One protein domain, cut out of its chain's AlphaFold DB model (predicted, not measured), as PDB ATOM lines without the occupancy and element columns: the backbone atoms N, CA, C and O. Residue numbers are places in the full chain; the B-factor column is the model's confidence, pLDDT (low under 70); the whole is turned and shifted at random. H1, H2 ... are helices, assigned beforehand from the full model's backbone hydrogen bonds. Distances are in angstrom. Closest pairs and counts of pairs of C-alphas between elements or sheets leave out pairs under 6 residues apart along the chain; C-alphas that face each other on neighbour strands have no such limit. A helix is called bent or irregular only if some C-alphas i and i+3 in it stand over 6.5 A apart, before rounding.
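Overview. This is residues 43 to 140 of the 156 residues of an uncharacterized protein of Exiguobacterium sp. SH0S7 (UniProt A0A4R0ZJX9). Three long helices run side by side, up and down, as a flat and loosely packed slab: H2 is in the middle, H1 packs along one side of it and H3 along the other, and H1 and H3 stay apart. H1 bends part of the way along, and tight turns at opposite ends of the slab join H1 to H2 and H2 to H3. The printed part has 98 residues with three named helices in the order H1, H2, H3 and no named strand, and its class is all helix. The whole is loose, with a radius of gyration of the C-alphas of 16.5 A, and spans 51 by 26 by 12 A.

Arrangement. H1, residues 43 to 71, was assigned as one helix by its hydrogen bonds but is bent, with C-alphas 53 and 56 6.6 A apart; its arms are H1a, residues 43 to 53, and H1b, residues 56 to 71, at a shallow tilt of 30 degrees. H2, residues 75 to 103, touches H1a with its residues 96 to 103 alone, at a shallow tilt of 23 degrees, opposite ways; their closest C-alphas, those of Ser 43 and Thr 103, are 6.7 A apart. H2 touches H1b with its residues 78 to 89 alone, at a shallow tilt of 13 degrees, opposite ways, and the two form a helical hairpin; their closest C-alphas are those of Lys 69 and Lys 78, at 5.5 A. H3, residues 109 to 136, touches H2 at a shallow tilt of 6 degrees, opposite ways, as a second helical hairpin; their closest C-alphas, those of Ala 77 and Met 134, are 6.5 A apart. H3 is apart from both H1a and H1b. The three touching pairs are at shallow tilts, a mostly aligned packing. Every O i to N i+4 pair is within hydrogen-bond range in H1a and H3, against 11 of 12 in H1b and 22 of 25 in H2.

Along the chain. H1a begins at C-alpha 43, at (-26.892, -13.577, -20.685), and is 15.5 A from first to last C-alpha; H1b is 23.5 A. H2, 42.6 A, begins at C-alpha 75, at (15.455, -24.171, -18.499); it is neither bent nor irregular, but only just: C-alphas 90 and 93 are 6.2 A apart. H3, 40.6 A, ends at C-alpha 136, at (11.900, -37.120, -17.156).

Size, cuts and confidence. The two C-alphas farthest apart, those of Glu 105 and Asn 140, are 50.8 A from each other. The printed part has no cut, and both links are tight. Residues 117 to 122, which belong to H3, stand free. The mean pLDDT of the printed part is 73.2; 22 residues are under 70, among them residues 71 to 73 and 134 to 140.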
ATOM      1  N   SER A  43     -28.040 -12.727 -20.318       67.06
ATOM      2  CA  SER A  43     -26.892 -13.577 -20.685       67.06
ATOM      3  C   SER A  43     -25.546 -12.835 -20.717       67.06
ATOM      4  O   SER A  43     -24.509 -13.396 -20.371       67.06
ATOM      5  N   ILE A  44     -25.546 -11.536 -21.033       69.56
ATOM      6  CA  ILE A  44     -24.359 -10.668 -20.941       69.56
ATOM      7  C   ILE A  44     -23.808 -10.581 -19.512       69.56
ATOM      8  O   ILE A  44     -22.591 -10.610 -19.319       69.56
ATOM      9  N   LEU A  45     -24.674 -10.506 -18.497       70.94
ATOM     10  CA  LEU A  45     -24.241 -10.438 -17.101       70.94
ATOM     11  C   LEU A  45     -23.545 -11.743 -16.681       70.94
ATOM     12  O   LEU A  45     -22.598 -11.701 -15.899       70.94
ATOM     13  N   LEU A  46     -23.950 -12.884 -17.253       67.44
ATOM     14  CA  LEU A  46     -23.296 -14.180 -17.037       67.44
ATOM     15  C   LEU A  46     -21.849 -14.166 -17.520       67.44
ATOM     16  O   LEU A  46     -20.953 -14.608 -16.802       67.44
ATOM     17  N   VAL A  47     -21.612 -13.610 -18.711       67.25
ATOM     18  CA  VAL A  47     -20.264 -13.464 -19.277       67.25
ATOM     19  C   VAL A  47     -19.416 -12.549 -18.401       67.25
ATOM     20  O   VAL A  47     -18.279 -12.890 -18.081       67.25
ATOM     21  N   VAL A  48     -19.970 -11.419 -17.951       72.75
ATOM     22  CA  VAL A  48     -19.257 -10.477 -17.076       72.75
ATOM     23  C   VAL A  48     -18.874 -11.139 -15.750       72.75
ATOM     24  O   VAL A  48     -17.721 -11.046 -15.329       72.75
ATOM     25  N   VAL A  49     -19.797 -11.863 -15.111       71.44
ATOM     26  CA  VAL A  49     -19.520 -12.588 -13.862       71.44
ATOM     27  C   VAL A  49     -18.492 -13.699 -14.086       71.44
ATOM     28  O   VAL A  49     -17.573 -13.846 -13.281       71.44
ATOM     29  N   ALA A  50     -18.577 -14.445 -15.189       67.56
ATOM     30  CA  ALA A  50     -17.599 -15.476 -15.535       67.56
ATOM     31  C   ALA A  50     -16.188 -14.889 -15.736       67.56
ATOM     32  O   ALA A  50     -15.211 -15.418 -15.204       67.56
ATOM     33  N   VAL A  51     -16.072 -13.749 -16.423       70.12
ATOM     34  CA  VAL A  51     -14.794 -13.041 -16.592       70.12
ATOM     35  C   VAL A  51     -14.259 -12.576 -15.238       70.12
ATOM     36  O   VAL A  51     -13.119 -12.887 -14.895       70.12
ATOM     37  N   LEU A  52     -15.074 -11.898 -14.427       71.44
ATOM     38  CA  LEU A  52     -14.645 -11.367 -13.128       71.44
ATOM     39  C   LEU A  52     -14.219 -12.472 -12.154       71.44
ATOM     40  O   LEU A  52     -13.225 -12.324 -11.444       71.44
ATOM     41  N   THR A  53     -14.932 -13.599 -12.146       67.81
ATOM     42  CA  THR A  53     -14.602 -14.755 -11.297       67.81
ATOM     43  C   THR A  53     -13.359 -15.513 -11.766       67.81
ATOM     44  O   THR A  53     -12.714 -16.172 -10.950       67.81
ATOM     45  N   SER A  54     -12.964 -15.380 -13.036       66.12
ATOM     46  CA  SER A  54     -11.741 -15.995 -13.566       66.12
ATOM     47  C   SER A  54     -10.459 -15.235 -13.192       66.12
ATOM     48  O   SER A  54      -9.400 -15.847 -13.065       66.12
ATOM     49  N   ILE A  55     -10.533 -13.924 -12.920       72.69
ATOM     50  CA  ILE A  55      -9.357 -13.079 -12.624       72.69
ATOM     51  C   ILE A  55      -8.541 -13.591 -11.416       72.69
ATOM     52  O   ILE A  55      -7.319 -13.726 -11.537       72.69
ATOM     53  N   PRO A  56      -9.147 -13.921 -10.254       73.06
ATOM     54  CA  PRO A  56      -8.394 -14.468  -9.126       73.06
ATOM     55  C   PRO A  56      -7.747 -15.823  -9.433       73.06
ATOM     56  O   PRO A  56      -6.691 -16.131  -8.877       73.06
ATOM     57  N   ALA A  57      -8.370 -16.629 -10.297       69.56
ATOM     58  CA  ALA A  57      -7.837 -17.921 -10.715       69.56
ATOM     59  C   ALA A  57      -6.600 -17.738 -11.607       69.56
ATOM     60  O   ALA A  57      -5.557 -18.315 -11.312       69.56
ATOM     61  N   LEU A  58      -6.661 -16.825 -12.583       71.38
ATOM     62  CA  LEU A  58      -5.521 -16.449 -13.427       71.38
ATOM     63  C   LEU A  58      -4.331 -15.945 -12.601       71.38
ATOM     64  O   LEU A  58      -3.190 -16.347 -12.825       71.38
ATOM     65  N   LYS A  59      -4.596 -15.096 -11.599       75.88
ATOM     66  CA  LYS A  59      -3.556 -14.610 -10.685       75.88
ATOM     67  C   LYS A  59      -2.899 -15.762  -9.916       75.88
ATOM     68  O   LYS A  59      -1.674 -15.817  -9.831       75.88
ATOM     69  N   LYS A  60      -3.700 -16.691  -9.382       75.50
ATOM     70  CA  LYS A  60      -3.193 -17.872  -8.667       75.50
ATOM     71  C   LYS A  60      -2.380 -18.797  -9.568       75.50
ATOM     72  O   LYS A  60      -1.359 -19.308  -9.115       75.50
ATOM     73  N   ASP A  61      -2.798 -19.003 -10.813       74.31
ATOM     74  CA  ASP A  61      -2.071 -19.847 -11.765       74.31
ATOM     75  C   ASP A  61      -0.691 -19.254 -12.094       74.31
ATOM     76  O   ASP A  61       0.311 -19.972 -12.086       74.31
ATOM     77  N   TRP A  62      -0.600 -17.928 -12.243       76.19
ATOM     78  CA  TRP A  62       0.683 -17.231 -12.391       76.19
ATOM     79  C   TRP A  62       1.570 -17.302 -11.143       76.19
ATOM     80  O   TRP A  62       2.780 -17.513 -11.244       76.19
ATOM     81  N   GLU A  63       0.999 -17.132  -9.948       78.44
ATOM     82  CA  GLU A  63       1.742 -17.279  -8.691       78.44
ATOM     83  C   GLU A  63       2.299 -18.704  -8.545       78.44
ATOM     84  O   GLU A  63       3.475 -18.878  -8.217       78.44
ATOM     85  N   ARG A  64       1.492 -19.723  -8.867       73.62
ATOM     86  CA  ARG A  64       1.904 -21.136  -8.873       73.62
ATOM     87  C   ARG A  64       3.032 -21.396  -9.865       73.62
ATOM     88  O   ARG A  64       3.989 -22.090  -9.525       73.62
ATOM     89  N   GLU A  65       2.957 -20.827 -11.063       81.06
ATOM     90  CA  GLU A  65       4.021 -20.918 -12.062       81.06
ATOM     91  C   GLU A  65       5.347 -20.349 -11.539       81.06
ATOM     92  O   GLU A  65       6.389 -21.004 -11.621       81.06
ATOM     93  N   ASN A  66       5.302 -19.151 -10.949       78.12
ATOM     94  CA  ASN A  66       6.479 -18.480 -10.401       78.12
ATOM     95  C   ASN A  66       7.113 -19.270  -9.254       78.12
ATOM     96  O   ASN A  66       8.338 -19.330  -9.154       78.12
ATOM     97  N   VAL A  67       6.298 -19.897  -8.403       73.31
ATOM     98  CA  VAL A  67       6.785 -20.797  -7.352       73.31
ATOM     99  C   VAL A  67       7.468 -22.014  -7.976       73.31
ATOM    100  O   VAL A  67       8.614 -22.289  -7.638       73.31
ATOM    101  N   LYS A  68       6.837 -22.697  -8.941       70.88
ATOM    102  CA  LYS A  68       7.418 -23.880  -9.607       70.88
ATOM    103  C   LYS A  68       8.751 -23.569 -10.288       70.88
ATOM    104  O   LYS A  68       9.713 -24.309 -10.107       70.88
ATOM    105  N   LYS A  69       8.843 -22.448 -11.007       75.88
ATOM    106  CA  LYS A  69      10.073 -22.019 -11.694       75.88
ATOM    107  C   LYS A  69      11.262 -21.803 -10.756       75.88
ATOM    108  O   LYS A  69      12.392 -21.999 -11.193       75.88
ATOM    109  N   ARG A  70      11.033 -21.424  -9.491       71.88
ATOM    110  CA  ARG A  70      12.108 -21.221  -8.497       71.88
ATOM    111  C   ARG A  70      12.785 -22.518  -8.066       71.88
ATOM    112  O   ARG A  70      13.936 -22.469  -7.664       71.88
ATOM    113  N   TYR A  71      12.078 -23.642  -8.137       67.00
ATOM    114  CA  TYR A  71      12.592 -24.951  -7.725       67.00
ATOM    115  C   TYR A  71      13.155 -25.772  -8.893       67.00
ATOM    116  O   TYR A  71      13.705 -26.850  -8.689       67.00
ATOM    117  N   LEU A  72      13.028 -25.258 -10.117       69.25
ATOM    118  CA  LEU A  72      13.501 -25.898 -11.335       69.25
ATOM    119  C   LEU A  72      14.883 -25.377 -11.722       69.25
ATOM    120  O   LEU A  72      15.100 -24.172 -11.810       69.25
ATOM    121  N   THR A  73      15.797 -26.288 -12.038       66.69
ATOM    122  CA  THR A  73      17.122 -25.958 -12.593       66.69
ATOM    123  C   THR A  73      17.125 -25.924 -14.109       66.69
ATOM    124  O   THR A  73      17.668 -24.995 -14.693       66.69
ATOM    125  N   SER A  74      16.494 -26.917 -14.740       72.69
ATOM    126  CA  SER A  74      16.438 -27.043 -16.191       72.69
ATOM    127  C   SER A  74      15.591 -25.927 -16.795       72.69
ATOM    128  O   SER A  74      14.420 -25.749 -16.444       72.69
ATOM    129  N   ASP A  75      16.171 -25.196 -17.744       77.25
ATOM    130  CA  ASP A  75      15.455 -24.171 -18.499       77.25
ATOM    131  C   ASP A  75      14.355 -24.773 -19.380       77.25
ATOM    132  O   ASP A  75      13.307 -24.149 -19.559       77.25
ATOM    133  N   ASP A  76      14.521 -26.014 -19.844       75.12
ATOM    134  CA  ASP A  76      13.483 -26.730 -20.589       75.12
ATOM    135  C   ASP A  76      12.288 -27.074 -19.694       75.12
ATOM    136  O   ASP A  76      11.138 -26.898 -20.101       75.12
ATOM    137  N   ALA A  77      12.532 -27.454 -18.437       72.06
ATOM    138  CA  ALA A  77      11.459 -27.667 -17.467       72.06
ATOM    139  C   ALA A  77      10.738 -26.351 -17.122       72.06
ATOM    140  O   ALA A  77       9.508 -26.312 -17.057       72.06
ATOM    141  N   LYS A  78      11.470 -25.234 -16.983       78.12
ATOM    142  CA  LYS A  78      10.866 -23.902 -16.781       78.12
ATOM    143  C   LYS A  78      10.010 -23.471 -17.974       78.12
ATOM    144  O   LYS A  78       8.940 -22.892 -17.769       78.12
ATOM    145  N   ARG A  79      10.461 -23.738 -19.206       80.62
ATOM    146  CA  ARG A  79       9.698 -23.478 -20.441       80.62
ATOM    147  C   ARG A  79       8.445 -24.342 -20.515       80.62
ATOM    148  O   ARG A  79       7.387 -23.826 -20.860       80.62
ATOM    149  N   LEU A  80       8.541 -25.615 -20.135       79.44
ATOM    150  CA  LEU A  80       7.405 -26.532 -20.114       79.44
ATOM    151  C   LEU A  80       6.340 -26.099 -19.095       79.44
ATOM    152  O   LEU A  80       5.159 -26.051 -19.436       79.44
ATOM    153  N   VAL A  81       6.747 -25.714 -17.879       78.50
ATOM    154  CA  VAL A  81       5.843 -25.135 -16.868       78.50
ATOM    155  C   VAL A  81       5.171 -23.870 -17.397       78.50
ATOM    156  O   VAL A  81       3.961 -23.718 -17.264       78.50
ATOM    157  N   HIS A  82       5.936 -22.978 -18.032       83.38
ATOM    158  CA  HIS A  82       5.398 -21.746 -18.606       83.38
ATOM    159  C   HIS A  82       4.364 -22.018 -19.704       83.38
ATOM    160  O   HIS A  82       3.285 -21.431 -19.696       83.38
ATOM    161  N   ALA A  83       4.668 -22.944 -20.619       79.62
ATOM    162  CA  ALA A  83       3.756 -23.349 -21.680       79.62
ATOM    163  C   ALA A  83       2.474 -23.974 -21.111       79.62
ATOM    164  O   ALA A  83       1.380 -23.646 -21.564       79.62
ATOM    165  N   HIS A  84       2.589 -24.822 -20.085       78.31
ATOM    166  CA  HIS A  84       1.434 -25.430 -19.428       78.31
ATOM    167  C   HIS A  84       0.531 -24.383 -18.760       78.31
ATOM    168  O   HIS A  84      -0.684 -24.415 -18.960       78.31
ATOM    169  N   THR A  85       1.107 -23.415 -18.040       78.31
ATOM    170  CA  THR A  85       0.343 -22.302 -17.455       78.31
ATOM    171  C   THR A  85      -0.330 -21.456 -18.534       78.31
ATOM    172  O   THR A  85      -1.515 -21.158 -18.415       78.31
ATOM    173  N   TYR A  86       0.370 -21.128 -19.625       78.62
ATOM    174  CA  TYR A  86      -0.213 -20.375 -20.741       78.62
ATOM    175  C   TYR A  86      -1.383 -21.107 -21.400       78.62
ATOM    176  O   TYR A  86      -2.403 -20.487 -21.686       78.62
ATOM    177  N   ILE A  87      -1.265 -22.421 -21.614       77.38
ATOM    178  CA  ILE A  87      -2.357 -23.247 -22.144       77.38
ATOM    179  C   ILE A  87      -3.557 -23.216 -21.187       77.38
ATOM    180  O   ILE A  87      -4.690 -23.041 -21.636       77.38
ATOM    181  N   GLY A  88      -3.314 -23.318 -19.876       71.31
ATOM    182  CA  GLY A  88      -4.349 -23.176 -18.851       71.31
ATOM    183  C   GLY A  88      -5.056 -21.820 -18.926       71.31
ATOM    184  O   GLY A  88      -6.277 -21.771 -19.040       71.31
ATOM    185  N   ILE A  89      -4.300 -20.722 -18.974       77.19
ATOM    186  CA  ILE A  89      -4.829 -19.354 -19.087       77.19
ATOM    187  C   ILE A  89      -5.642 -19.169 -20.379       77.19
ATOM    188  O   ILE A  89      -6.762 -18.661 -20.340       77.19
ATOM    189  N   MET A  90      -5.121 -19.630 -21.518       75.38
ATOM    190  CA  MET A  90      -5.783 -19.517 -22.826       75.38
ATOM    191  C   MET A  90      -7.041 -20.384 -22.944       75.38
ATOM    192  O   MET A  90      -7.893 -20.119 -23.794       75.38
ATOM    193  N   SER A  91      -7.198 -21.395 -22.089       73.06
ATOM    194  CA  SER A  91      -8.413 -22.210 -22.058       73.06
ATOM    195  C   SER A  91      -9.614 -21.476 -21.444       73.06
ATOM    196  O   SER A  91     -10.749 -21.763 -21.824       73.06
ATOM    197  N   TYR A  92      -9.401 -20.477 -20.573       70.56
ATOM    198  CA  TYR A  92     -10.493 -19.732 -19.929       70.56
ATOM    199  C   TYR A  92     -11.389 -18.979 -20.931       70.56
ATOM    200  O   TYR A  92     -12.605 -19.174 -20.873       70.56
ATOM    201  N   PRO A  93     -10.863 -18.176 -21.884       69.94
ATOM    202  CA  PRO A  93     -11.689 -17.541 -22.914       69.94
ATOM    203  C   PRO A  93     -12.517 -18.537 -23.732       69.94
ATOM    204  O   PRO A  93     -13.685 -18.284 -24.009       69.94
ATOM    205  N   LEU A  94     -11.938 -19.692 -24.074       75.19
ATOM    206  CA  LEU A  94     -12.630 -20.762 -24.800       75.19
ATOM    207  C   LEU A  94     -13.803 -21.333 -23.994       75.19
ATOM    208  O   LEU A  94     -14.890 -21.509 -24.539       75.19
ATOM    209  N   ILE A  95     -13.605 -21.571 -22.694       73.69
ATOM    210  CA  ILE A  95     -14.668 -22.026 -21.788       73.69
ATOM    211  C   ILE A  95     -15.771 -20.967 -21.673       73.69
ATOM    212  O   ILE A  95     -16.947 -21.314 -21.718       73.69
ATOM    213  N   ILE A  96     -15.420 -19.682 -21.575       72.69
ATOM    214  CA  ILE A  96     -16.398 -18.585 -21.493       72.69
ATOM    215  C   ILE A  96     -17.232 -18.494 -22.778       72.69
ATOM    216  O   ILE A  96     -18.453 -18.385 -22.701       72.69
ATOM    217  N   VAL A  97     -16.601 -18.590 -23.954       73.00
ATOM    218  CA  VAL A  97     -17.306 -18.603 -25.248       73.00
ATOM    219  C   VAL A  97     -18.231 -19.815 -25.357       73.00
ATOM    220  O   VAL A  97     -19.365 -19.681 -25.813       73.00
ATOM    221  N   LEU A  98     -17.781 -20.986 -24.899       75.56
ATOM    222  CA  LEU A  98     -18.594 -22.199 -24.881       75.56
ATOM    223  C   LEU A  98     -19.819 -22.049 -23.967       75.56
ATOM    224  O   LEU A  98     -20.927 -22.394 -24.370       75.56
ATOM    225  N   LEU A  99     -19.626 -21.519 -22.756       71.88
ATOM    226  CA  LEU A  99     -20.704 -21.249 -21.804       71.88
ATOM    227  C   LEU A  99     -21.705 -20.242 -22.367       71.88
ATOM    228  O   LEU A  99     -22.905 -20.472 -22.283       71.88
ATOM    229  N   TYR A 100     -21.223 -19.174 -23.001       70.50
ATOM    230  CA  TYR A 100     -22.083 -18.198 -23.660       70.50
ATOM    231  C   TYR A 100     -22.908 -18.833 -24.789       70.50
ATOM    232  O   TYR A 100     -24.126 -18.667 -24.835       70.50
ATOM    233  N   GLY A 101     -22.267 -19.617 -25.662       72.62
ATOM    234  CA  GLY A 101     -22.947 -20.337 -26.742       72.62
ATOM    235  C   GLY A 101     -23.986 -21.338 -26.234       72.62
ATOM    236  O   GLY A 101     -25.020 -21.516 -26.872       72.62
ATOM    237  N   PHE A 102     -23.753 -21.946 -25.069       70.31
ATOM    238  CA  PHE A 102     -24.741 -22.782 -24.394       70.31
ATOM    239  C   PHE A 102     -25.919 -21.957 -23.846       70.31
ATOM    240  O   PHE A 102     -27.064 -22.290 -24.128       70.31
ATOM    241  N   THR A 103     -25.655 -20.838 -23.156       69.00
ATOM    242  CA  THR A 103     -26.713 -19.968 -22.595       69.00
ATOM    243  C   THR A 103     -27.584 -19.294 -23.658       69.00
ATOM    244  O   THR A 103     -28.751 -19.027 -23.410       69.00
ATOM    245  N   MET A 104     -27.035 -19.031 -24.848       69.81
ATOM    246  CA  MET A 104     -27.758 -18.446 -25.987       69.81
ATOM    247  C   MET A 104     -28.416 -19.510 -26.880       69.81
ATOM    248  O   MET A 104     -28.796 -19.205 -28.007       69.81
ATOM    249  N   GLU A 105     -28.460 -20.767 -26.426       73.56
ATOM    250  CA  GLU A 105     -28.984 -21.924 -27.169       73.56
ATOM    251  C   GLU A 105     -28.321 -22.164 -28.544       73.56
ATOM    252  O   GLU A 105     -28.794 -22.967 -29.348       73.56
ATOM    253  N   MET A 106     -27.174 -21.532 -28.821       75.75
ATOM    254  CA  MET A 106     -26.395 -21.750 -30.048       75.75
ATOM    255  C   MET A 106     -25.759 -23.146 -30.069       75.75
ATOM    256  O   MET A 106     -25.431 -23.679 -31.130       75.75
ATOM    257  N   VAL A 107     -25.573 -23.738 -28.888       74.81
ATOM    258  CA  VAL A 107     -25.050 -25.087 -28.686       74.81
ATOM    259  C   VAL A 107     -26.106 -25.913 -27.964       74.81
ATOM    260  O   VAL A 107     -26.477 -25.615 -26.832       74.81
ATOM    261  N   THR A 108     -26.562 -26.998 -28.593       80.06
ATOM    262  CA  THR A 108     -27.506 -27.917 -27.939       80.06
ATOM    263  C   THR A 108     -26.888 -28.548 -26.688       80.06
ATOM    264  O   THR A 108     -25.691 -28.839 -26.653       80.06
ATOM    265  N   TYR A 109     -27.713 -28.872 -25.690       73.88
ATOM    266  CA  TYR A 109     -27.267 -29.554 -24.466       73.88
ATOM    267  C   TYR A 109     -26.441 -30.822 -24.736       73.88
ATOM    268  O   TYR A 109     -25.419 -31.062 -24.093       73.88
ATOM    269  N   ARG A 110     -26.829 -31.609 -25.750       76.62
ATOM    270  CA  ARG A 110     -26.081 -32.808 -26.164       76.62
ATOM    271  C   ARG A 110     -24.681 -32.461 -26.672       76.62
ATOM    272  O   ARG A 110     -23.725 -33.136 -26.304       76.62
ATOM    273  N   MET A 111     -24.550 -31.412 -27.486       76.81
ATOM    274  CA  MET A 111     -23.248 -30.942 -27.967       76.81
ATOM    275  C   MET A 111     -22.393 -30.397 -26.823       76.81
ATOM    276  O   MET A 111     -21.216 -30.731 -26.749       76.81
ATOM    277  N   PHE A 112     -22.983 -29.632 -25.902       76.00
ATOM    278  CA  PHE A 112     -22.283 -29.119 -24.724       76.00
ATOM    279  C   PHE A 112     -21.689 -30.255 -23.879       76.00
ATOM    280  O   PHE A 112     -20.493 -30.248 -23.592       76.00
ATOM    281  N   LEU A 113     -22.482 -31.292 -23.574       75.62
ATOM    282  CA  LEU A 113     -22.004 -32.470 -22.843       75.62
ATOM    283  C   LEU A 113     -20.862 -33.195 -23.563       75.62
ATOM    284  O   LEU A 113     -19.883 -33.576 -22.921       75.62
ATOM    285  N   ILE A 114     -20.964 -33.375 -24.884       80.56
ATOM    286  CA  ILE A 114     -19.906 -34.014 -25.680       80.56
ATOM    287  C   ILE A 114     -18.623 -33.178 -25.632       80.56
ATOM    288  O   ILE A 114     -17.548 -33.736 -25.418       80.56
ATOM    289  N   ILE A 115     -18.720 -31.854 -25.778       80.25
ATOM    290  CA  ILE A 115     -17.561 -30.953 -25.729       80.25
ATOM    291  C   ILE A 115     -16.900 -31.001 -24.347       80.25
ATOM    292  O   ILE A 115     -15.680 -31.143 -24.265       80.25
ATOM    293  N   CYS A 116     -17.682 -30.960 -23.264       76.56
ATOM    294  CA  CYS A 116     -17.157 -31.096 -21.905       76.56
ATOM    295  C   CYS A 116     -16.481 -32.456 -21.681       76.56
ATOM    296  O   CYS A 116     -15.401 -32.510 -21.092       76.56
ATOM    297  N   LEU A 117     -17.078 -33.549 -22.167       77.25
ATOM    298  CA  LEU A 117     -16.527 -34.897 -22.026       77.25
ATOM    299  C   LEU A 117     -15.203 -35.047 -22.788       77.25
ATOM    300  O   LEU A 117     -14.206 -35.485 -22.215       77.25
ATOM    301  N   VAL A 118     -15.177 -34.655 -24.063       80.94
ATOM    302  CA  VAL A 118     -13.975 -34.721 -24.909       80.94
ATOM    303  C   VAL A 118     -12.884 -33.806 -24.356       80.94
ATOM    304  O   VAL A 118     -11.740 -34.236 -24.216       80.94
ATOM    305  N   GLY A 119     -13.236 -32.577 -23.967       79.94
ATOM    306  CA  GLY A 119     -12.315 -31.642 -23.324       79.94
ATOM    307  C   GLY A 119     -11.742 -32.191 -22.016       79.94
ATOM    308  O   GLY A 119     -10.542 -32.075 -21.778       79.94
ATOM    309  N   GLY A 120     -12.564 -32.861 -21.203       75.31
ATOM    310  CA  GLY A 120     -12.133 -33.524 -19.972       75.31
ATOM    311  C   GLY A 120     -11.133 -34.656 -20.220       75.31
ATOM    312  O   GLY A 120     -10.094 -34.709 -19.563       75.31
ATOM    313  N   ILE A 121     -11.397 -35.522 -21.205       77.56
ATOM    314  CA  ILE A 121     -10.488 -36.619 -21.584       77.56
ATOM    315  C   ILE A 121      -9.155 -36.067 -22.104       77.56
ATOM    316  O   ILE A 121      -8.093 -36.531 -21.684       77.56
ATOM    317  N   LEU A 122      -9.199 -35.061 -22.985       80.06
ATOM    318  CA  LEU A 122      -7.999 -34.422 -23.531       80.06
ATOM    319  C   LEU A 122      -7.186 -33.714 -22.444       80.06
ATOM    320  O   LEU A 122      -5.967 -33.861 -22.406       80.06
ATOM    321  N   SER A 123      -7.851 -32.998 -21.534       74.50
ATOM    322  CA  SER A 123      -7.208 -32.332 -20.398       74.50
ATOM    323  C   SER A 123      -6.525 -33.340 -19.472       74.50
ATOM    324  O   SER A 123      -5.349 -33.182 -19.140       74.50
ATOM    325  N   TRP A 124      -7.207 -34.438 -19.133       76.25
ATOM    326  CA  TRP A 124      -6.635 -35.504 -18.308       76.25
ATOM    327  C   TRP A 124      -5.429 -36.182 -18.977       76.25
ATOM    328  O   TRP A 124      -4.388 -36.374 -18.342       76.25
ATOM    329  N   GLY A 125      -5.538 -36.503 -20.270       75.62
ATOM    330  CA  GLY A 125      -4.441 -37.077 -21.050       75.62
ATOM    331  C   GLY A 125      -3.240 -36.134 -21.152       75.62
ATOM    332  O   GLY A 125      -2.106 -36.548 -20.905       75.62
ATOM    333  N   GLY A 126      -3.489 -34.855 -21.447       77.69
ATOM    334  CA  GLY A 126      -2.467 -33.813 -21.510       77.69
ATOM    335  C   GLY A 126      -1.764 -33.602 -20.171       77.69
ATOM    336  O   GLY A 126      -0.539 -33.507 -20.133       77.69
ATOM    337  N   HIS A 127      -2.512 -33.620 -19.065       72.38
ATOM    338  CA  HIS A 127      -1.944 -33.512 -17.724       72.38
ATOM    339  C   HIS A 127      -1.021 -34.692 -17.399       72.38
ATOM    340  O   HIS A 127       0.115 -34.483 -16.978       72.38
ATOM    341  N   ARG A 128      -1.438 -35.931 -17.696       75.00
ATOM    342  CA  ARG A 128      -0.573 -37.109 -17.509       75.00
ATOM    343  C   ARG A 128       0.682 -37.085 -18.376       75.00
ATOM    344  O   ARG A 128       1.733 -37.555 -17.941       75.00
ATOM    345  N   LEU A 129       0.584 -36.597 -19.612       77.25
ATOM    346  CA  LEU A 129       1.752 -36.449 -20.485       77.25
ATOM    347  C   LEU A 129       2.719 -35.396 -19.938       77.25
ATOM    348  O   LEU A 129       3.924 -35.646 -19.906       77.25
ATOM    349  N   TYR A 130       2.185 -34.271 -19.459       73.94
ATOM    350  CA  TYR A 130       2.951 -33.218 -18.802       73.94
ATOM    351  C   TYR A 130       3.678 -33.735 -17.554       73.94
ATOM    352  O   TYR A 130       4.884 -33.533 -17.440       73.94
ATOM    353  N   GLU A 131       2.994 -34.467 -16.667       69.12
ATOM    354  CA  GLU A 131       3.618 -35.076 -15.484       69.12
ATOM    355  C   GLU A 131       4.764 -36.013 -15.869       69.12
ATOM    356  O   GLU A 131       5.857 -35.920 -15.316       69.12
ATOM    357  N   ARG A 132       4.546 -36.895 -16.852       73.12
ATOM    358  CA  ARG A 132       5.586 -37.826 -17.316       73.12
ATOM    359  C   ARG A 132       6.801 -37.091 -17.874       73.12
ATOM    360  O   ARG A 132       7.926 -37.457 -17.546       73.12
ATOM    361  N   HIS A 133       6.591 -36.066 -18.699       72.50
ATOM    362  CA  HIS A 133       7.688 -35.262 -19.244       72.50
ATOM    363  C   HIS A 133       8.438 -34.483 -18.162       72.50
ATOM    364  O   HIS A 133       9.666 -34.511 -18.153       72.50
ATOM    365  N   MET A 134       7.725 -33.862 -17.219       66.50
ATOM    366  CA  MET A 134       8.326 -33.184 -16.066       66.50
ATOM    367  C   MET A 134       9.218 -34.135 -15.266       66.50
ATOM    368  O   MET A 134      10.381 -33.809 -15.072       66.50
ATOM    369  N   VAL A 135       8.728 -35.337 -14.928       65.19
ATOM    370  CA  VAL A 135       9.499 -36.385 -14.221       65.19
ATOM    371  C   VAL A 135      10.759 -36.810 -14.990       65.19
ATOM    372  O   VAL A 135      11.741 -37.239 -14.392       65.19
ATOM    373  N   THR A 136      10.760 -36.704 -16.320       65.56
ATOM    374  CA  THR A 136      11.900 -37.120 -17.156       65.56
ATOM    375  C   THR A 136      12.948 -36.004 -17.273       65.56
ATOM    376  O   THR A 136      14.142 -36.274 -17.361       65.56
ATOM    377  N   LEU A 137      12.512 -34.742 -17.200       58.12
ATOM    378  CA  LEU A 137      13.356 -33.543 -17.108       58.12
ATOM    379  C   LEU A 137      13.911 -33.304 -15.676       58.12
ATOM    380  O   LEU A 137      14.701 -32.383 -15.468       58.12
ATOM    381  N   ASP A 138      13.513 -34.142 -14.709       57.06
ATOM    382  CA  ASP A 138      13.615 -33.986 -13.244       57.06
ATOM    383  C   ASP A 138      14.936 -34.459 -12.608       57.06
ATOM    384  O   ASP A 138      15.133 -34.320 -11.406       57.06
ATOM    385  N   ASN A 139      15.903 -34.979 -13.370       53.62
ATOM    386  CA  ASN A 139      17.177 -35.423 -12.773       53.62
ATOM    387  C   ASN A 139      17.994 -34.292 -12.097       53.62
ATOM    388  O   ASN A 139      18.990 -34.583 -11.439       53.62
ATOM    389  N   ASN A 140      17.573 -33.023 -12.200       50.97
ATOM    390  CA  ASN A 140      18.329 -31.862 -11.729       50.97
ATOM    391  C   ASN A 140      17.603 -30.964 -10.702       50.97
ATOM    392  O   ASN A 140      18.036 -29.833 -10.527       50.97
TER     393      ASN A 140